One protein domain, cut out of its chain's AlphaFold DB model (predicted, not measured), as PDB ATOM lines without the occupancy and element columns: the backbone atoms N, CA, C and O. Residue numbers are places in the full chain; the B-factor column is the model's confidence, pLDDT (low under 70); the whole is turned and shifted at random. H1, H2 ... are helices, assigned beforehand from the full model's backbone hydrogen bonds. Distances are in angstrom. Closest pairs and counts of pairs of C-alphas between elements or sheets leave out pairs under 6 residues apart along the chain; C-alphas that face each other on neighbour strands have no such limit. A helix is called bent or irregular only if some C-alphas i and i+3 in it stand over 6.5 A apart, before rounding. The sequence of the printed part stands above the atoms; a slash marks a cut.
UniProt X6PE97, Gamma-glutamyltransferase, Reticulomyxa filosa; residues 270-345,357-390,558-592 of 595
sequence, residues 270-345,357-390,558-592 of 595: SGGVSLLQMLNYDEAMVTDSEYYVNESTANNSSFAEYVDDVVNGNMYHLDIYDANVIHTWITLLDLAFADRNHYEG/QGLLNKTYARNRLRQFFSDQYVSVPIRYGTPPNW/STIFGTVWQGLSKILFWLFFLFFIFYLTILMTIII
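What this domain is: This is residues 270 to 345, 357 to 390 and 558 to 592 of the 595 residues of the protein "Gamma-glutamyltransferase" of Reticulomyxa filosa (UniProt X6PE97). What is the main picture? A cluster of mostly crossed helices gathers round H1, with H4 and H5 packed on H1 and the hairpin of H2 and H3 at one end of it; the long helix H6 packs on H1 with residues 560 to 569, and its residues 581 to 592 stick out as an arm. What is it made of? The 145 printed residues, all helix by class, hold six named helices, H1 to H6 in chain order, and no named strand; the whole is compact, with a radius of gyration of the C-alphas of 16.4 A, and spans 56 by 35 by 32 A.

Where its parts are: Where do the first helices lie? H1, residues 271 to 287, begins at C-alpha 271 (-20.913, 28.407, 6.476) and is 24.1 A long; H2 is residues 289 to 299 and H3 residues 301 to 311. What follows? H4, residues 323 to 343, is 30.2 A long, and H5 is residues 362 to 373. H6, residues 558 to 592, is 52.1 A long, ends at C-alpha 592 (-52.671, 45.532, -24.688), and is irregular: C-alphas 558 and 561 are 7.3 A apart.

How they stand to each other: What touches the hub H1? The closest C-alphas are Ser 274 and Ala 336 of H4, 5.9 A; Ala 284 and Arg 366 of H5, 5.4 A; Gly 271 and Phe 561 of H6, 5.2 A; and Val 286 and Val 311 of H3, 5.3 A. How do H2 and H3 stand? They form a helical hairpin at a shallow tilt of 8 degrees, opposite ways, closest at C-alphas Val 293 and Ala 304, 4.9 A. Are the backbones helical? Every O i to N i+4 pair is within hydrogen-bond range in H1, H2, H4 and H5, against 5 of 7 in H3 and 30 of 31 in H6.

The domain as a whole: Where is the printed part cut? C-alphas 345 and 357 are 14.8 A apart across one cut, and C-alphas 390 and 558 are 24.9 A apart across the other. Which link is long, and where is confidence low? The link from H3 to H4 is long, and pLDDT is under 70 in residues 288 to 326, 373 to 381 and 572 to 592.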
ATOM      1  N   SER A 270     -18.802  25.387   8.452       91.75
ATOM      2  CA  SER A 270     -20.259  25.251   8.501       91.75
ATOM      3  C   SER A 270     -20.966  26.162   7.497       91.75
ATOM      4  O   SER A 270     -22.100  25.918   7.092       91.75
ATOM      5  N   GLY A 271     -20.293  27.244   7.093       90.31
ATOM      6  CA  GLY A 271     -20.913  28.407   6.476       90.31
ATOM      7  C   GLY A 271     -21.817  28.095   5.288       90.31
ATOM      8  O   GLY A 271     -22.972  28.512   5.266       90.31
ATOM      9  N   GLY A 272     -21.323  27.320   4.317       92.69
ATOM     10  CA  GLY A 272     -22.103  26.967   3.132       92.69
ATOM     11  C   GLY A 272     -23.274  26.023   3.416       92.69
ATOM     12  O   GLY A 272     -24.323  26.167   2.793       92.69
ATOM     13  N   VAL A 273     -23.130  25.078   4.354       94.38
ATOM     14  CA  VAL A 273     -24.203  24.126   4.699       94.38
ATOM     15  C   VAL A 273     -25.293  24.833   5.496       94.38
ATOM     16  O   VAL A 273     -26.454  24.788   5.090       94.38
ATOM     17  N   SER A 274     -24.928  25.555   6.559       94.81
ATOM     18  CA  SER A 274     -25.889  26.305   7.369       94.81
ATOM     19  C   SER A 274     -26.603  27.388   6.537       94.81
ATOM     20  O   SER A 274     -27.825  27.485   6.600       94.81
ATOM     21  N   LEU A 275     -25.899  28.129   5.662       94.19
ATOM     22  CA  LEU A 275     -26.520  29.092   4.730       94.19
ATOM     23  C   LEU A 275     -27.555  28.433   3.807       94.19
ATOM     24  O   LEU A 275     -28.675  28.923   3.677       94.19
ATOM     25  N   LEU A 276     -27.192  27.331   3.144       94.62
ATOM     26  CA  LEU A 276     -28.101  26.637   2.229       94.62
ATOM     27  C   LEU A 276     -29.291  26.010   2.970       94.62
ATOM     28  O   LEU A 276     -30.390  25.954   2.417       94.62
ATOM     29  N   GLN A 277     -29.109  25.580   4.222       94.19
ATOM     30  CA  GLN A 277     -30.209  25.137   5.073       94.19
ATOM     31  C   GLN A 277     -31.170  26.294   5.393       94.19
ATOM     32  O   GLN A 277     -32.378  26.128   5.232       94.19
ATOM     33  N   MET A 278     -30.658  27.480   5.744       90.81
ATOM     34  CA  MET A 278     -31.489  28.671   5.972       90.81
ATOM     35  C   MET A 278     -32.258  29.105   4.717       90.81
ATOM     36  O   MET A 278     -33.446  29.404   4.792       90.81
ATOM     37  N   LEU A 279     -31.633  29.041   3.539       90.50
ATOM     38  CA  LEU A 279     -32.313  29.318   2.266       90.50
ATOM     39  C   LEU A 279     -33.387  28.275   1.917       90.50
ATOM     40  O   LEU A 279     -34.391  28.608   1.288       90.50
ATOM     41  N   ASN A 280     -33.225  27.024   2.354       92.12
ATOM     42  CA  ASN A 280     -34.290  26.027   2.262       92.12
ATOM     43  C   ASN A 280     -35.434  26.300   3.254       92.12
ATOM     44  O   ASN A 280     -36.570  25.939   2.945       92.12
ATOM     45  N   TYR A 281     -35.175  26.926   4.411       87.69
ATOM     46  CA  TYR A 281     -36.240  27.397   5.303       87.69
ATOM     47  C   TYR A 281     -37.028  28.553   4.663       87.69
ATOM     48  O   TYR A 281     -38.253  28.475   4.604       87.69
ATOM     49  N   ASP A 282     -36.346  29.555   4.095       82.75
ATOM     50  CA  ASP A 282     -36.983  30.646   3.333       82.75
ATOM     51  C   ASP A 282     -37.869  30.108   2.199       82.75
ATOM     52  O   ASP A 282     -39.048  30.449   2.101       82.75
ATOM     53  N   GLU A 283     -37.334  29.209   1.364       83.12
ATOM     54  CA  GLU A 283     -38.103  28.614   0.267       83.12
ATOM     55  C   GLU A 283     -39.288  27.776   0.777       83.12
ATOM     56  O   GLU A 283     -40.351  27.775   0.154       83.12
ATOM     57  N   ALA A 284     -39.156  27.090   1.917       83.56
ATOM     58  CA  ALA A 284     -40.259  26.344   2.519       83.56
ATOM     59  C   ALA A 284     -41.377  27.263   3.045       83.56
ATOM     60  O   ALA A 284     -42.544  26.927   2.862       83.56
ATOM     61  N   MET A 285     -41.059  28.422   3.634       75.25
ATOM     62  CA  MET A 285     -42.075  29.407   4.046       75.25
ATOM     63  C   MET A 285     -42.838  29.982   2.842       75.25
ATOM     64  O   MET A 285     -44.059  30.099   2.895       75.25
ATOM     65  N   VAL A 286     -42.137  30.275   1.738       70.31
ATOM     66  CA  VAL A 286     -42.755  30.760   0.490       70.31
ATOM     67  C   VAL A 286     -43.631  29.686  -0.173       70.31
ATOM     68  O   VAL A 286     -44.708  29.995  -0.678       70.31
ATOM     69  N   THR A 287     -43.178  28.427  -0.208       71.44
ATOM     70  CA  THR A 287     -43.837  27.356  -0.988       71.44
ATOM     71  C   THR A 287     -44.961  26.618  -0.257       71.44
ATOM     72  O   THR A 287     -45.851  26.093  -0.921       71.44
ATOM     73  N   ASP A 288     -44.961  26.610   1.078       69.06
ATOM     74  CA  ASP A 288     -46.015  26.015   1.917       69.06
ATOM     75  C   ASP A 288     -46.867  27.096   2.618       69.06
ATOM     76  O   ASP A 288     -47.407  26.877   3.703       69.06
ATOM     77  N   SER A 289     -46.982  28.269   1.999       63.59
ATOM     78  CA  SER A 289     -47.660  29.464   2.513       63.59
ATOM     79  C   SER A 289     -48.998  29.198   3.209       63.59
ATOM     80  O   SER A 289     -49.175  29.539   4.378       63.59
ATOM     81  N   GLU A 290     -49.918  28.527   2.513       60.69
ATOM     82  CA  GLU A 290     -51.262  28.207   3.002       60.69
ATOM     83  C   GLU A 290     -51.229  27.399   4.307       60.69
ATOM     84  O   GLU A 290     -52.095  27.576   5.159       60.69
ATOM     85  N   TYR A 291     -50.232  26.530   4.504       63.19
ATOM     86  CA  TYR A 291     -50.088  25.776   5.750       63.19
ATOM     87  C   TYR A 291     -49.740  26.711   6.915       63.19
ATOM     88  O   TYR A 291     -50.409  26.695   7.946       63.19
ATOM     89  N   TYR A 292     -48.731  27.569   6.741       58.88
ATOM     90  CA  TYR A 292     -48.263  28.447   7.815       58.88
ATOM     91  C   TYR A 292     -49.245  29.583   8.131       58.88
ATOM     92  O   TYR A 292     -49.383  29.935   9.302       58.88
ATOM     93  N   VAL A 293     -49.989  30.106   7.149       59.41
ATOM     94  CA  VAL A 293     -51.085  31.072   7.387       59.41
ATOM     95  C   VAL A 293     -52.238  30.425   8.173       59.41
ATOM     96  O   VAL A 293     -52.774  31.031   9.103       59.41
ATOM     97  N   ASN A 294     -52.608  29.179   7.862       57.97
ATOM     98  CA  ASN A 294     -53.700  28.492   8.563       57.97
ATOM     99  C   ASN A 294     -53.325  28.055   9.997       57.97
ATOM    100  O   ASN A 294     -54.160  28.155  10.892       57.97
ATOM    101  N   GLU A 295     -52.086  27.623  10.251       57.97
ATOM    102  CA  GLU A 295     -51.629  27.295  11.617       57.97
ATOM    103  C   GLU A 295     -51.429  28.564  12.471       57.97
ATOM    104  O   GLU A 295     -51.837  28.619  13.631       57.97
ATOM    105  N   SER A 296     -50.872  29.640  11.900       51.06
ATOM    106  CA  SER A 296     -50.694  30.903  12.636       51.06
ATOM    107  C   SER A 296     -52.018  31.594  12.970       51.06
ATOM    108  O   SER A 296     -52.168  32.113  14.074       51.06
ATOM    109  N   THR A 297     -53.025  31.533  12.096       49.91
ATOM    110  CA  THR A 297     -54.372  32.037  12.429       49.91
ATOM    111  C   THR A 297     -55.084  31.222  13.517       49.91
ATOM    112  O   THR A 297     -56.019  31.745  14.125       49.91
ATOM    113  N   ALA A 298     -54.635  29.998  13.823       48.09
ATOM    114  CA  ALA A 298     -55.144  29.226  14.955       48.09
ATOM    115  C   ALA A 298     -54.562  29.694  16.304       48.09
ATOM    116  O   ALA A 298     -55.325  29.837  17.262       48.09
ATOM    117  N   ASN A 299     -53.248  29.964  16.375       48.44
ATOM    118  CA  ASN A 299     -52.550  30.144  17.659       48.44
ATOM    119  C   ASN A 299     -51.770  31.468  17.842       48.44
ATOM    120  O   ASN A 299     -51.510  31.834  18.989       48.44
ATOM    121  N   ASN A 300     -51.400  32.216  16.789       49.25
ATOM    122  CA  ASN A 300     -50.693  33.501  16.948       49.25
ATOM    123  C   ASN A 300     -50.799  34.436  15.717       49.25
ATOM    124  O   ASN A 300     -50.176  34.209  14.677       49.25
ATOM    125  N   SER A 301     -51.552  35.535  15.842       49.22
ATOM    126  CA  SER A 301     -51.996  36.358  14.701       49.22
ATOM    127  C   SER A 301     -50.904  37.144  13.966       49.22
ATOM    128  O   SER A 301     -51.171  37.657  12.886       49.22
ATOM    129  N   SER A 302     -49.703  37.278  14.532       50.03
ATOM    130  CA  SER A 302     -48.664  38.184  14.020       50.03
ATOM    131  C   SER A 302     -47.595  37.510  13.145       50.03
ATOM    132  O   SER A 302     -46.891  38.186  12.400       50.03
ATOM    133  N   PHE A 303     -47.498  36.174  13.165       52.19
ATOM    134  CA  PHE A 303     -46.691  35.425  12.188       52.19
ATOM    135  C   PHE A 303     -47.440  35.227  10.860       52.19
ATOM    136  O   PHE A 303     -46.813  35.181   9.804       52.19
ATOM    137  N   ALA A 304     -48.779  35.191  10.898       53.12
ATOM    138  CA  ALA A 304     -49.625  35.146   9.705       53.12
ATOM    139  C   ALA A 304     -49.326  36.317   8.755       53.12
ATOM    140  O   ALA A 304     -49.214  36.112   7.553       53.12
ATOM    141  N   GLU A 305     -49.141  37.515   9.313       53.34
ATOM    142  CA  GLU A 305     -48.848  38.754   8.586       53.34
ATOM    143  C   GLU A 305     -47.444  38.724   7.948       53.34
ATOM    144  O   GLU A 305     -47.301  39.052   6.774       53.34
ATOM    145  N   TYR A 306     -46.428  38.200   8.652       55.31
ATOM    146  CA  TYR A 306     -45.098  37.957   8.069       55.31
ATOM    147  C   TYR A 306     -45.144  36.958   6.907       55.31
ATOM    148  O   TYR A 306     -44.543  37.200   5.862       55.31
ATOM    149  N   VAL A 307     -45.845  35.831   7.074       55.59
ATOM    150  CA  VAL A 307     -45.970  34.823   6.011       55.59
ATOM    151  C   VAL A 307     -46.750  35.393   4.828       55.59
ATOM    152  O   VAL A 307     -46.308  35.222   3.696       55.59
ATOM    153  N   ASP A 308     -47.851  36.106   5.058       57.72
ATOM    154  CA  ASP A 308     -48.633  36.747   3.996       57.72
ATOM    155  C   ASP A 308     -47.791  37.779   3.221       57.72
ATOM    156  O   ASP A 308     -47.775  37.755   1.990       57.72
ATOM    157  N   ASP A 309     -46.976  38.596   3.897       57.03
ATOM    158  CA  ASP A 309     -46.047  39.521   3.234       57.03
ATOM    159  C   ASP A 309     -44.913  38.807   2.476       57.03
ATOM    160  O   ASP A 309     -44.552  39.211   1.366       57.03
ATOM    161  N   VAL A 310     -44.355  37.722   3.022       53.91
ATOM    162  CA  VAL A 310     -43.355  36.888   2.328       53.91
ATOM    163  C   VAL A 310     -43.936  36.270   1.052       53.91
ATOM    164  O   VAL A 310     -43.266  36.213   0.020       53.91
ATOM    165  N   VAL A 311     -45.195  35.842   1.103       53.47
ATOM    166  CA  VAL A 311     -45.865  35.054   0.062       53.47
ATOM    167  C   VAL A 311     -46.470  35.931  -1.030       53.47
ATOM    168  O   VAL A 311     -46.342  35.609  -2.212       53.47
ATOM    169  N   ASN A 312     -47.040  37.081  -0.667       53.53
ATOM    170  CA  ASN A 312     -47.491  38.099  -1.619       53.53
ATOM    171  C   ASN A 312     -46.320  38.892  -2.236       53.53
ATOM    172  O   ASN A 312     -46.524  39.742  -3.103       53.53
ATOM    173  N   GLY A 313     -45.079  38.595  -1.831       48.16
ATOM    174  CA  GLY A 313     -43.857  39.194  -2.368       48.16
ATOM    175  C   GLY A 313     -43.496  40.549  -1.758       48.16
ATOM    176  O   GLY A 313     -42.484  41.129  -2.150       48.16
ATOM    177  N   ASN A 314     -44.248  41.021  -0.761       49.62
ATOM    178  CA  ASN A 314     -44.060  42.271  -0.021       49.62
ATOM    179  C   ASN A 314     -42.799  42.290   0.871       49.62
ATOM    180  O   ASN A 314     -42.650  43.175   1.708       49.62
ATOM    181  N   MET A 315     -41.824  41.394   0.688       49.16
ATOM    182  CA  MET A 315     -40.575  41.389   1.470       49.16
ATOM    183  C   MET A 315     -39.740  42.675   1.373       49.16
ATOM    184  O   MET A 315     -38.854  42.901   2.192       49.16
ATOM    185  N   TYR A 316     -40.009  43.527   0.382       47.00
ATOM    186  CA  TYR A 316     -39.431  44.870   0.265       47.00
ATOM    187  C   TYR A 316     -40.191  45.945   1.075       47.00
ATOM    188  O   TYR A 316     -39.697  47.066   1.198       47.00
ATOM    189  N   HIS A 317     -41.373  45.613   1.602       45.19
ATOM    190  CA  HIS A 317     -42.163  46.393   2.557       45.19
ATOM    191  C   HIS A 317     -42.028  45.910   4.004       45.19
ATOM    192  O   HIS A 317     -42.293  46.717   4.892       45.19
ATOM    193  N   LEU A 318     -41.591  44.663   4.239       52.97
ATOM    194  CA  LEU A 318     -41.296  44.156   5.582       52.97
ATOM    195  C   LEU A 318     -40.399  45.140   6.337       52.97
ATOM    196  O   LEU A 318     -39.232  45.348   5.979       52.97
ATOM    197  N   ASP A 319     -40.943  45.728   7.400       58.09
ATOM    198  CA  ASP A 319     -40.149  46.530   8.312       58.09
ATOM    199  C   ASP A 319     -39.168  45.594   9.025       58.09
ATOM    200  O   ASP A 319     -39.554  44.700   9.772       58.09
ATOM    201  N   ILE A 320     -37.870  45.787   8.796       56.00
ATOM    202  CA  ILE A 320     -36.817  45.004   9.458       56.00
ATOM    203  C   ILE A 320     -36.748  45.264  10.971       56.00
ATOM    204  O   ILE A 320     -35.992  44.585  11.665       56.00
ATOM    205  N   TYR A 321     -37.496  46.254  11.466       61.16
ATOM    206  CA  TYR A 321     -37.707  46.535  12.881       61.16
ATOM    207  C   TYR A 321     -39.022  45.945  13.424       61.16
ATOM    208  O   TYR A 321     -39.281  46.077  14.622       61.16
ATOM    209  N   ASP A 322     -39.829  45.274  12.592       65.62
ATOM    210  CA  ASP A 322     -40.997  44.528  13.055       65.62
ATOM    211  C   ASP A 322     -40.577  43.333  13.925       65.62
ATOM    212  O   ASP A 322     -39.660  42.565  13.607       65.62
ATOM    213  N   ALA A 323     -41.274  43.164  15.048       64.94
ATOM    214  CA  ALA A 323     -40.936  42.155  16.041       64.94
ATOM    215  C   ALA A 323     -41.100  40.717  15.516       64.94
ATOM    216  O   ALA A 323     -40.376  39.825  15.959       64.94
ATOM    217  N   ASN A 324     -42.007  40.484  14.565       63.12
ATOM    218  CA  ASN A 324     -42.318  39.164  14.014       63.12
ATOM    219  C   ASN A 324     -41.310  38.760  12.936       63.12
ATOM    220  O   ASN A 324     -40.877  37.606  12.912       63.12
ATOM    221  N   VAL A 325     -40.860  39.719  12.114       66.62
ATOM    222  CA  VAL A 325     -39.706  39.544  11.211       66.62
ATOM    223  C   VAL A 325     -38.482  39.108  12.019       66.62
ATOM    224  O   VAL A 325     -37.881  38.070  11.736       66.62
ATOM    225  N   ILE A 326     -38.152  39.863  13.073       69.44
ATOM    226  CA  ILE A 326     -36.993  39.591  13.934       69.44
ATOM    227  C   ILE A 326     -37.139  38.238  14.647       69.44
ATOM    228  O   ILE A 326     -36.207  37.435  14.626       69.44
ATOM    229  N   HIS A 327     -38.302  37.949  15.242       74.88
ATOM    230  CA  HIS A 327     -38.566  36.679  15.924       74.88
ATOM    231  C   HIS A 327     -38.438  35.471  14.986       74.88
ATOM    232  O   HIS A 327     -37.827  34.461  15.349       74.88
ATOM    233  N   THR A 328     -38.950  35.588  13.758       72.81
ATOM    234  CA  THR A 328     -38.810  34.543  12.738       72.81
ATOM    235  C   THR A 328     -37.343  34.335  12.383       72.81
ATOM    236  O   THR A 328     -36.868  33.205  12.385       72.81
ATOM    237  N   TRP A 329     -36.581  35.402  12.135       76.38
ATOM    238  CA  TRP A 329     -35.165  35.272  11.778       76.38
ATOM    239  C   TRP A 329     -34.326  34.643  12.893       76.38
ATOM    240  O   TRP A 329     -33.475  33.803  12.601       76.38
ATOM    241  N   ILE A 330     -34.592  34.989  14.156       77.81
ATOM    242  CA  ILE A 330     -33.965  34.343  15.320       77.81
ATOM    243  C   ILE A 330     -34.319  32.849  15.353       77.81
ATOM    244  O   ILE A 330     -33.428  32.018  15.476       77.81
ATOM    245  N   THR A 331     -35.585  32.493  15.129       78.44
ATOM    246  CA  THR A 331     -36.039  31.092  15.062       78.44
ATOM    247  C   THR A 331     -35.308  30.287  13.979       78.44
ATOM    248  O   THR A 331     -34.866  29.163  14.223       78.44
ATOM    249  N   LEU A 332     -35.157  30.849  12.775       84.38
ATOM    250  CA  LEU A 332     -34.451  30.193  11.667       84.38
ATOM    251  C   LEU A 332     -32.958  30.013  11.960       84.38
ATOM    252  O   LEU A 332     -32.380  28.986  11.597       84.38
ATOM    253  N   LEU A 333     -32.349  30.995  12.632       84.94
ATOM    254  CA  LEU A 333     -30.980  30.900  13.128       84.94
ATOM    255  C   LEU A 333     -30.860  29.790  14.174       84.94
ATOM    256  O   LEU A 333     -30.002  28.932  14.010       84.94
ATOM    257  N   ASP A 334     -31.725  29.745  15.189       84.12
ATOM    258  CA  ASP A 334     -31.675  28.729  16.247       84.12
ATOM    259  C   ASP A 334     -31.837  27.301  15.691       84.12
ATOM    260  O   ASP A 334     -31.094  26.397  16.083       84.12
ATOM    261  N   LEU A 335     -32.744  27.090  14.725       87.19
ATOM    262  CA  LEU A 335     -32.895  25.806  14.025       87.19
ATOM    263  C   LEU A 335     -31.613  25.387  13.286       87.19
ATOM    264  O   LEU A 335     -31.230  24.215  13.343       87.19
ATOM    265  N   ALA A 336     -30.952  26.333  12.608       90.31
ATOM    266  CA  ALA A 336     -29.705  26.086  11.885       90.31
ATOM    267  C   ALA A 336     -28.505  25.894  12.824       90.31
ATOM    268  O   ALA A 336     -27.689  24.998  12.609       90.31
ATOM    269  N   PHE A 337     -28.401  26.680  13.899       87.94
ATOM    270  CA  PHE A 337     -27.353  26.543  14.910       87.94
ATOM    271  C   PHE A 337     -27.455  25.224  15.672       87.94
ATOM    272  O   PHE A 337     -26.423  24.614  15.943       87.94
ATOM    273  N   ALA A 338     -28.667  24.754  15.981       85.94
ATOM    274  CA  ALA A 338     -28.865  23.464  16.633       85.94
ATOM    275  C   ALA A 338     -28.308  22.314  15.774       85.94
ATOM    276  O   ALA A 338     -27.483  21.528  16.248       85.94
ATOM    277  N   ASP A 339     -28.686  22.262  14.493       91.31
ATOM    278  CA  ASP A 339     -28.176  21.269  13.542       91.31
ATOM    279  C   ASP A 339     -26.655  21.413  13.330       91.31
ATOM    280  O   ASP A 339     -25.924  20.424  13.438       91.31
ATOM    281  N   ARG A 340     -26.158  22.642  13.112       91.06
ATOM    282  CA  ARG A 340     -24.725  22.954  12.966       91.06
ATOM    283  C   ARG A 340     -23.910  22.422  14.133       91.06
ATOM    284  O   ARG A 340     -22.878  21.776  13.934       91.06
ATOM    285  N   ASN A 341     -24.341  22.733  15.353       84.81
ATOM    286  CA  ASN A 341     -23.580  22.447  16.559       84.81
ATOM    287  C   ASN A 341     -23.416  20.940  16.783       84.81
ATOM    288  O   ASN A 341     -22.337  20.522  17.202       84.81
ATOM    289  N   HIS A 342     -24.435  20.147  16.438       84.88
ATOM    290  CA  HIS A 342     -24.419  18.691  16.560       84.88
ATOM    291  C   HIS A 342     -23.715  17.983  15.383       84.88
ATOM    292  O   HIS A 342     -22.919  17.071  15.612       84.88
ATOM    293  N   TYR A 343     -23.993  18.370  14.131       87.75
ATOM    294  CA  TYR A 343     -23.573  17.609  12.943       87.75
ATOM    295  C   TYR A 343     -22.274  18.075  12.283       87.75
ATOM    296  O   TYR A 343     -21.586  17.262  11.663       87.75
ATOM    297  N   GLU A 344     -21.965  19.369  12.332       90.44
ATOM    298  CA  GLU A 344     -20.970  19.969  11.439       90.44
ATOM    299  C   GLU A 344     -19.568  20.015  12.078       90.44
ATOM    300  O   GLU A 344     -19.421  20.173  13.292       90.44
ATOM    301  N   GLY A 345     -18.525  19.876  11.253       89.00
ATOM    302  CA  GLY A 345     -17.112  19.828  11.651       89.00
ATOM    303  C   GLY A 345     -16.222  19.237  10.548       89.00
ATOM    304  O   GLY A 345     -16.696  18.986   9.442       89.00
ATOM    305  N   GLN A 357     -26.238  16.071   2.608       89.12
ATOM    306  CA  GLN A 357     -27.414  15.830   1.752       89.12
ATOM    307  C   GLN A 357     -28.743  15.787   2.525       89.12
ATOM    308  O   GLN A 357     -29.785  16.131   1.971       89.12
ATOM    309  N   GLY A 358     -28.718  15.354   3.788       91.62
ATOM    310  CA  GLY A 358     -29.894  15.332   4.650       91.62
ATOM    311  C   GLY A 358     -30.224  16.724   5.191       91.62
ATOM    312  O   GLY A 358     -31.376  17.144   5.118       91.62
ATOM    313  N   LEU A 359     -29.209  17.460   5.658       93.44
ATOM    314  CA  LEU A 359     -29.340  18.836   6.156       93.44
ATOM    315  C   LEU A 359     -29.872  19.791   5.079       93.44
ATOM    316  O   LEU A 359     -30.682  20.664   5.378       93.44
ATOM    317  N   LEU A 360     -29.469  19.584   3.820       93.44
ATOM    318  CA  LEU A 360     -29.908  20.368   2.661       93.44
ATOM    319  C   LEU A 360     -31.172  19.828   1.971       93.44
ATOM    320  O   LEU A 360     -31.543  20.296   0.892       93.44
ATOM    321  N   ASN A 361     -31.855  18.846   2.561       93.44
ATOM    322  CA  ASN A 361     -33.079  18.301   1.993       93.44
ATOM    323  C   ASN A 361     -34.267  19.258   2.225       93.44
ATOM    324  O   ASN A 361     -34.646  19.534   3.361       93.44
ATOM    325  N   LYS A 362     -34.923  19.719   1.150       90.69
ATOM    326  CA  LYS A 362     -36.063  20.655   1.237       90.69
ATOM    327  C   LYS A 362     -37.262  20.113   2.033       90.69
ATOM    328  O   LYS A 362     -37.982  20.885   2.660       90.69
ATOM    329  N   THR A 363     -37.476  18.796   2.062       91.44
ATOM    330  CA  THR A 363     -38.517  18.171   2.898       91.44
ATOM    331  C   THR A 363     -38.109  18.128   4.369       91.44
ATOM    332  O   THR A 363     -38.958  18.336   5.231       91.44
ATOM    333  N   TYR A 364     -36.824  17.927   4.671       92.19
ATOM    334  CA  TYR A 364     -36.304  18.066   6.033       92.19
ATOM    335  C   TYR A 364     -36.478  19.501   6.548       92.19
ATOM    336  O   TYR A 364     -37.061  19.689   7.613       92.19
ATOM    337  N   ALA A 365     -36.091  20.503   5.749       91.25
ATOM    338  CA  ALA A 365     -36.249  21.915   6.096       91.25
ATOM    339  C   ALA A 365     -37.715  22.283   6.405       91.25
ATOM    340  O   ALA A 365     -38.017  22.807   7.477       91.25
ATOM    341  N   ARG A 366     -38.645  21.897   5.519       87.81
ATOM    342  CA  ARG A 366     -40.099  22.013   5.729       87.81
ATOM    343  C   ARG A 366     -40.557  21.351   7.034       87.81
ATOM    344  O   ARG A 366     -41.296  21.955   7.801       87.81
ATOM    345  N   ASN A 367     -40.124  20.121   7.309       86.69
ATOM    346  CA  ASN A 367     -40.542  19.395   8.511       86.69
ATOM    347  C   ASN A 367     -40.014  20.037   9.806       86.69
ATOM    348  O   ASN A 367     -40.737  20.051  10.799       86.69
ATOM    349  N   ARG A 368     -38.795  20.596   9.797       86.00
ATOM    350  CA  ARG A 368     -38.215  21.323  10.942       86.00
ATOM    351  C   ARG A 368     -39.017  22.574  11.293       86.00
ATOM    352  O   ARG A 368     -39.338  22.769  12.461       86.00
ATOM    353  N   LEU A 369     -39.410  23.360  10.289       82.19
ATOM    354  CA  LEU A 369     -40.285  24.521  10.487       82.19
ATOM    355  C   LEU A 369     -41.638  24.113  11.076       82.19
ATOM    356  O   LEU A 369     -42.056  24.662  12.091       82.19
ATOM    357  N   ARG A 370     -42.301  23.103  10.497       79.19
ATOM    358  CA  ARG A 370     -43.596  22.615  11.007       79.19
ATOM    359  C   ARG A 370     -43.531  22.139  12.459       79.19
ATOM    360  O   ARG A 370     -44.447  22.421  13.221       79.19
ATOM    361  N   GLN A 371     -42.456  21.451  12.854       74.00
ATOM    362  CA  GLN A 371     -42.251  21.050  14.250       74.00
ATOM    363  C   GLN A 371     -42.240  22.265  15.182       74.00
ATOM    364  O   GLN A 371     -42.957  22.256  16.180       74.00
ATOM    365  N   PHE A 372     -41.491  23.314  14.830       70.50
ATOM    366  CA  PHE A 372     -41.411  24.537  15.626       70.50
ATOM    367  C   PHE A 372     -42.767  25.250  15.754       70.50
ATOM    368  O   PHE A 372     -43.197  25.540  16.866       70.50
ATOM    369  N   PHE A 373     -43.472  25.475  14.639       67.12
ATOM    370  CA  PHE A 373     -44.727  26.245  14.630       67.12
ATOM    371  C   PHE A 373     -45.951  25.501  15.196       67.12
ATOM    372  O   PHE A 373     -46.985  26.121  15.405       67.12
ATOM    373  N   SER A 374     -45.852  24.199  15.482       63.69
ATOM    374  CA  SER A 374     -46.968  23.379  15.994       63.69
ATOM    375  C   SER A 374     -47.228  23.481  17.514       63.69
ATOM    376  O   SER A 374     -47.896  22.613  18.079       63.69
ATOM    377  N   ASP A 375     -46.664  24.491  18.191       53.06
ATOM    378  CA  ASP A 375     -46.689  24.783  19.645       53.06
ATOM    379  C   ASP A 375     -46.214  23.682  20.618       53.06
ATOM    380  O   ASP A 375     -45.834  23.975  21.752       53.06
ATOM    381  N   GLN A 376     -46.156  22.411  20.214       47.81
ATOM    382  CA  GLN A 376     -45.774  21.301  21.099       47.81
ATOM    383  C   GLN A 376     -44.261  21.186  21.357       47.81
ATOM    384  O   GLN A 376     -43.853  20.362  22.176       47.81
ATOM    385  N   TYR A 377     -43.426  21.979  20.673       47.50
ATOM    386  CA  TYR A 377     -41.968  21.780  20.620       47.50
ATOM    387  C   TYR A 377     -41.105  23.028  20.866       47.50
ATOM    388  O   TYR A 377     -39.906  23.001  20.584       47.50
ATOM    389  N   VAL A 378     -41.639  24.088  21.487       52.81
ATOM    390  CA  VAL A 378     -40.813  25.218  21.969       52.81
ATOM    391  C   VAL A 378     -40.110  24.854  23.290       52.81
ATOM    392  O   VAL A 378     -40.311  25.469  24.336       52.81
ATOM    393  N   SER A 379     -39.267  23.817  23.260       55.94
ATOM    394  CA  SER A 379     -38.271  23.597  24.309       55.94
ATOM    395  C   SER A 379     -37.065  24.489  24.033       55.94
ATOM    396  O   SER A 379     -36.445  24.357  22.980       55.94
ATOM    397  N   VAL A 380     -36.705  25.355  24.980       59.59
ATOM    398  CA  VAL A 380     -35.420  26.066  24.972       59.59
ATOM    399  C   VAL A 380     -34.428  25.261  25.827       59.59
ATOM    400  O   VAL A 380     -34.765  24.950  26.973       59.59
ATOM    401  N   PRO A 381     -33.223  24.915  25.329       65.62
ATOM    402  CA  PRO A 381     -32.691  25.199  23.991       65.62
ATOM    403  C   PRO A 381     -33.352  24.362  22.882       65.62
ATOM    404  O   PRO A 381     -33.756  23.219  23.109       65.62
ATOM    405  N   ILE A 382     -33.421  24.931  21.671       76.69
ATOM    406  CA  ILE A 382     -33.920  24.232  20.480       76.69
ATOM    407  C   ILE A 382     -32.994  23.056  20.158       76.69
ATOM    408  O   ILE A 382     -31.776  23.208  20.078       76.69
ATOM    409  N   ARG A 383     -33.583  21.874  19.955       81.75
ATOM    410  CA  ARG A 383     -32.841  20.657  19.611       81.75
ATOM    411  C   ARG A 383     -32.566  20.556  18.116       81.75
ATOM    412  O   ARG A 383     -33.381  20.981  17.287       81.75
ATOM    413  N   TYR A 384     -31.444  19.921  17.788       86.25
ATOM    414  CA  TYR A 384     -31.136  19.462  16.435       86.25
ATOM    415  C   TYR A 384     -32.224  18.498  15.934       86.25
ATOM    416  O   TYR A 384     -32.863  17.791  16.719       86.25
ATOM    417  N   GLY A 385     -32.472  18.492  14.628       87.50
ATOM    418  CA  GLY A 385     -33.379  17.531  14.002       87.50
ATOM    419  C   GLY A 385     -32.661  16.252  13.587       87.50
ATOM    420  O   GLY A 385     -31.469  16.105  13.812       87.50
ATOM    421  N   THR A 386     -33.371  15.316  12.956       89.69
ATOM    422  CA  THR A 386     -32.767  14.095  12.390       89.69
ATOM    423  C   THR A 386     -32.806  14.151  10.860       89.69
ATOM    424  O   THR A 386     -33.882  13.969  10.280       89.69
ATOM    425  N   PRO A 387     -31.671  14.407  10.181       90.56
ATOM    426  CA  PRO A 387     -31.616  14.447   8.725       90.56
ATOM    427  C   PRO A 387     -32.030  13.105   8.085       90.56
ATOM    428  O   PRO A 387     -31.705  12.038   8.611       90.56
ATOM    429  N   PRO A 388     -32.727  13.104   6.934       87.19
ATOM    430  CA  PRO A 388     -33.137  11.871   6.269       87.19
ATOM    431  C   PRO A 388     -31.927  11.044   5.817       87.19
ATOM    432  O   PRO A 388     -30.909  11.588   5.390       87.19
ATOM    433  N   ASN A 389     -32.066   9.716   5.879       74.50
ATOM    434  CA  ASN A 389     -31.016   8.723   5.601       74.50
ATOM    435  C   ASN A 389     -29.785   8.789   6.533       74.50
ATOM    436  O   ASN A 389     -28.783   8.121   6.273       74.50
ATOM    437  N   TRP A 390     -29.853   9.549   7.631       73.06
ATOM    438  CA  TRP A 390     -28.796   9.606   8.636       73.06
ATOM    439  C   TRP A 390     -28.987   8.536   9.722       73.06
ATOM    440  O   TRP A 390     -29.687   8.736  10.713       73.06
ATOM    441  N   SER A 558     -19.655  33.078  14.547       70.12
ATOM    442  CA  SER A 558     -20.990  32.454  14.552       70.12
ATOM    443  C   SER A 558     -21.988  33.202  13.657       70.12
ATOM    444  O   SER A 558     -22.648  32.581  12.827       70.12
ATOM    445  N   THR A 559     -22.030  34.536  13.743       71.75
ATOM    446  CA  THR A 559     -22.988  35.388  13.016       71.75
ATOM    447  C   THR A 559     -22.814  35.417  11.489       71.75
ATOM    448  O   THR A 559     -23.718  35.890  10.791       71.75
ATOM    449  N   ILE A 560     -21.697  34.910  10.940       73.44
ATOM    450  CA  ILE A 560     -21.343  35.053   9.515       73.44
ATOM    451  C   ILE A 560     -22.440  34.519   8.596       73.44
ATOM    452  O   ILE A 560     -22.928  35.257   7.740       73.44
ATOM    453  N   PHE A 561     -22.820  33.243   8.735       81.94
ATOM    454  CA  PHE A 561     -23.752  32.618   7.790       81.94
ATOM    455  C   PHE A 561     -25.150  33.236   7.894       81.94
ATOM    456  O   PHE A 561     -25.800  33.427   6.870       81.94
ATOM    457  N   GLY A 562     -25.557  33.658   9.096       81.94
ATOM    458  CA  GLY A 562     -26.779  34.427   9.323       81.94
ATOM    459  C   GLY A 562     -26.761  35.795   8.639       81.94
ATOM    460  O   GLY A 562     -27.734  36.183   7.997       81.94
ATOM    461  N   THR A 563     -25.639  36.514   8.699       80.12
ATOM    462  CA  THR A 563     -25.504  37.823   8.039       80.12
ATOM    463  C   THR A 563     -25.430  37.685   6.516       80.12
ATOM    464  O   THR A 563     -26.047  38.472   5.792       80.12
ATOM    465  N   VAL A 564     -24.744  36.652   6.005       82.81
ATOM    466  CA  VAL A 564     -24.750  36.318   4.570       82.81
ATOM    467  C   VAL A 564     -26.151  35.944   4.101       82.81
ATOM    468  O   VAL A 564     -26.579  36.448   3.067       82.81
ATOM    469  N   TRP A 565     -26.875  35.123   4.863       87.38
ATOM    470  CA  TRP A 565     -28.262  34.755   4.589       87.38
ATOM    471  C   TRP A 565     -29.166  35.993   4.514       87.38
ATOM    472  O   TRP A 565     -29.760  36.234   3.467       87.38
ATOM    473  N   GLN A 566     -29.181  36.850   5.543       78.19
ATOM    474  CA  GLN A 566     -29.981  38.083   5.535       78.19
ATOM    475  C   GLN A 566     -29.655  38.987   4.337       78.19
ATOM    476  O   GLN A 566     -30.561  39.564   3.734       78.19
ATOM    477  N   GLY A 567     -28.372  39.134   3.993       76.94
ATOM    478  CA  GLY A 567     -27.944  39.910   2.829       76.94
ATOM    479  C   GLY A 567     -28.418  39.288   1.513       76.94
ATOM    480  O   GLY A 567     -29.008  39.972   0.678       76.94
ATOM    481  N   LEU A 568     -28.198  37.985   1.343       78.62
ATOM    482  CA  LEU A 568     -28.525  37.241   0.132       78.62
ATOM    483  C   LEU A 568     -30.041  37.160  -0.082       78.62
ATOM    484  O   LEU A 568     -30.492  37.505  -1.172       78.62
ATOM    485  N   SER A 569     -30.839  36.820   0.933       72.94
ATOM    486  CA  SER A 569     -32.302  36.786   0.817       72.94
ATOM    487  C   SER A 569     -32.855  38.165   0.433       72.94
ATOM    488  O   SER A 569     -33.577  38.261  -0.559       72.94
ATOM    489  N   LYS A 570     -32.427  39.259   1.089       70.56
ATOM    490  CA  LYS A 570     -32.828  40.635   0.710       70.56
ATOM    491  C   LYS A 570     -32.496  40.970  -0.748       70.56
ATOM    492  O   LYS A 570     -33.350  41.480  -1.472       70.56
ATOM    493  N   ILE A 571     -31.267  40.689  -1.189       70.56
ATOM    494  CA  ILE A 571     -30.820  41.000  -2.556       70.56
ATOM    495  C   ILE A 571     -31.598  40.170  -3.585       70.56
ATOM    496  O   ILE A 571     -32.077  40.714  -4.581       70.56
ATOM    497  N   LEU A 572     -31.723  38.859  -3.365       68.06
ATOM    498  CA  LEU A 572     -32.318  37.948  -4.340       68.06
ATOM    499  C   LEU A 572     -33.843  38.095  -4.422       68.06
ATOM    500  O   LEU A 572     -34.361  38.112  -5.537       68.06
ATOM    501  N   PHE A 573     -34.557  38.309  -3.311       63.19
ATOM    502  CA  PHE A 573     -35.992  38.633  -3.360       63.19
ATOM    503  C   PHE A 573     -36.257  39.943  -4.112       63.19
ATOM    504  O   PHE A 573     -37.146  39.995  -4.963       63.19
ATOM    505  N   TRP A 574     -35.454  40.987  -3.878       59.38
ATOM    506  CA  TRP A 574     -35.614  42.263  -4.583       59.38
ATOM    507  C   TRP A 574     -35.352  42.140  -6.094       59.38
ATOM    508  O   TRP A 574     -36.089  42.705  -6.907       59.38
ATOM    509  N   LEU A 575     -34.345  41.352  -6.494       57.19
ATOM    510  CA  LEU A 575     -34.107  41.021  -7.903       57.19
ATOM    511  C   LEU A 575     -35.268  40.226  -8.510       57.19
ATOM    512  O   LEU A 575     -35.739  40.581  -9.591       57.19
ATOM    513  N   PHE A 576     -35.723  39.168  -7.835       56.94
ATOM    514  CA  PHE A 576     -36.835  38.328  -8.280       56.94
ATOM    515  C   PHE A 576     -38.090  39.171  -8.533       56.94
ATOM    516  O   PHE A 576     -38.676  39.100  -9.614       56.94
ATOM    517  N   PHE A 577     -38.434  40.057  -7.595       55.28
ATOM    518  CA  PHE A 577     -39.582  40.950  -7.713       55.28
ATOM    519  C   PHE A 577     -39.455  41.950  -8.876       55.28
ATOM    520  O   PHE A 577     -40.410  42.149  -9.629       55.28
ATOM    521  N   LEU A 578     -38.267  42.524  -9.109       53.25
ATOM    522  CA  LEU A 578     -38.021  43.374 -10.283       53.25
ATOM    523  C   LEU A 578     -38.207  42.623 -11.606       53.25
ATOM    524  O   LEU A 578     -38.790  43.172 -12.545       53.25
ATOM    525  N   PHE A 579     -37.731  41.377 -11.698       53.84
ATOM    526  CA  PHE A 579     -37.960  40.544 -12.879       53.84
ATOM    527  C   PHE A 579     -39.440  40.177 -13.037       53.84
ATOM    528  O   PHE A 579     -39.940  40.202 -14.162       53.84
ATOM    529  N   PHE A 580     -40.155  39.922 -11.938       54.38
ATOM    530  CA  PHE A 580     -41.587  39.627 -11.940       54.38
ATOM    531  C   PHE A 580     -42.435  40.824 -12.401       54.38
ATOM    532  O   PHE A 580     -43.217  40.671 -13.339       54.38
ATOM    533  N   ILE A 581     -42.219  42.033 -11.858       56.06
ATOM    534  CA  ILE A 581     -42.868  43.266 -12.350       56.06
ATOM    535  C   ILE A 581     -42.558  43.479 -13.831       56.06
ATOM    536  O   ILE A 581     -43.457  43.779 -14.617       56.06
ATOM    537  N   PHE A 582     -41.292  43.348 -14.236       49.44
ATOM    538  CA  PHE A 582     -40.900  43.575 -15.626       49.44
ATOM    539  C   PHE A 582     -41.564  42.563 -16.572       49.44
ATOM    540  O   PHE A 582     -42.043  42.944 -17.641       49.44
ATOM    541  N   TYR A 583     -41.672  41.299 -16.154       56.06
ATOM    542  CA  TYR A 583     -42.386  40.258 -16.889       56.06
ATOM    543  C   TYR A 583     -43.894  40.536 -16.963       56.06
ATOM    544  O   TYR A 583     -44.448  40.499 -18.057       56.06
ATOM    545  N   LEU A 584     -44.543  40.904 -15.852       54.34
ATOM    546  CA  LEU A 584     -45.945  41.345 -15.820       54.34
ATOM    547  C   LEU A 584     -46.191  42.554 -16.727       54.34
ATOM    548  O   LEU A 584     -47.166  42.573 -17.470       54.34
ATOM    549  N   THR A 585     -45.286  43.535 -16.731       54.00
ATOM    550  CA  THR A 585     -45.388  44.734 -17.576       54.00
ATOM    551  C   THR A 585     -45.283  44.372 -19.057       54.00
ATOM    552  O   THR A 585     -46.061  44.870 -19.872       54.00
ATOM    553  N   ILE A 586     -44.367  43.465 -19.417       61.28
ATOM    554  CA  ILE A 586     -44.264  42.908 -20.773       61.28
ATOM    555  C   ILE A 586     -45.520  42.110 -21.128       61.28
ATOM    556  O   ILE A 586     -46.057  42.302 -22.214       61.28
ATOM    557  N   LEU A 587     -46.021  41.258 -20.231       55.41
ATOM    558  CA  LEU A 587     -47.211  40.443 -20.464       55.41
ATOM    559  C   LEU A 587     -48.446  41.327 -20.675       55.41
ATOM    560  O   LEU A 587     -49.160  41.145 -21.657       55.41
ATOM    561  N   MET A 588     -48.650  42.338 -19.824       53.38
ATOM    562  CA  MET A 588     -49.711  43.332 -19.986       53.38
ATOM    563  C   MET A 588     -49.537  44.146 -21.264       53.38
ATOM    564  O   MET A 588     -50.519  44.382 -21.953       53.38
ATOM    565  N   THR A 589     -48.313  44.516 -21.645       58.03
ATOM    566  CA  THR A 589     -48.056  45.220 -22.912       58.03
ATOM    567  C   THR A 589     -48.363  44.327 -24.120       58.03
ATOM    568  O   THR A 589     -48.984  44.785 -25.070       58.03
ATOM    569  N   ILE A 590     -48.012  43.038 -24.081       61.62
ATOM    570  CA  ILE A 590     -48.364  42.060 -25.124       61.62
ATOM    571  C   ILE A 590     -49.883  41.847 -25.192       61.62
ATOM    572  O   ILE A 590     -50.421  41.709 -26.287       61.62
ATOM    573  N   ILE A 591     -50.575  41.840 -24.048       62.50
ATOM    574  CA  ILE A 591     -52.040  41.763 -23.969       62.50
ATOM    575  C   ILE A 591     -52.670  43.035 -24.560       62.50
ATOM    576  O   ILE A 591     -53.516  42.921 -25.437       62.50
ATOM    577  N   ILE A 592     -52.204  44.227 -24.177       61.09
ATOM    578  CA  ILE A 592     -52.671  45.532 -24.688       61.09
ATOM    579  C   ILE A 592     -52.356  45.725 -26.184       61.09
ATOM    580  O   ILE A 592     -53.046  46.477 -26.854       61.09
TER     581      ILE A 592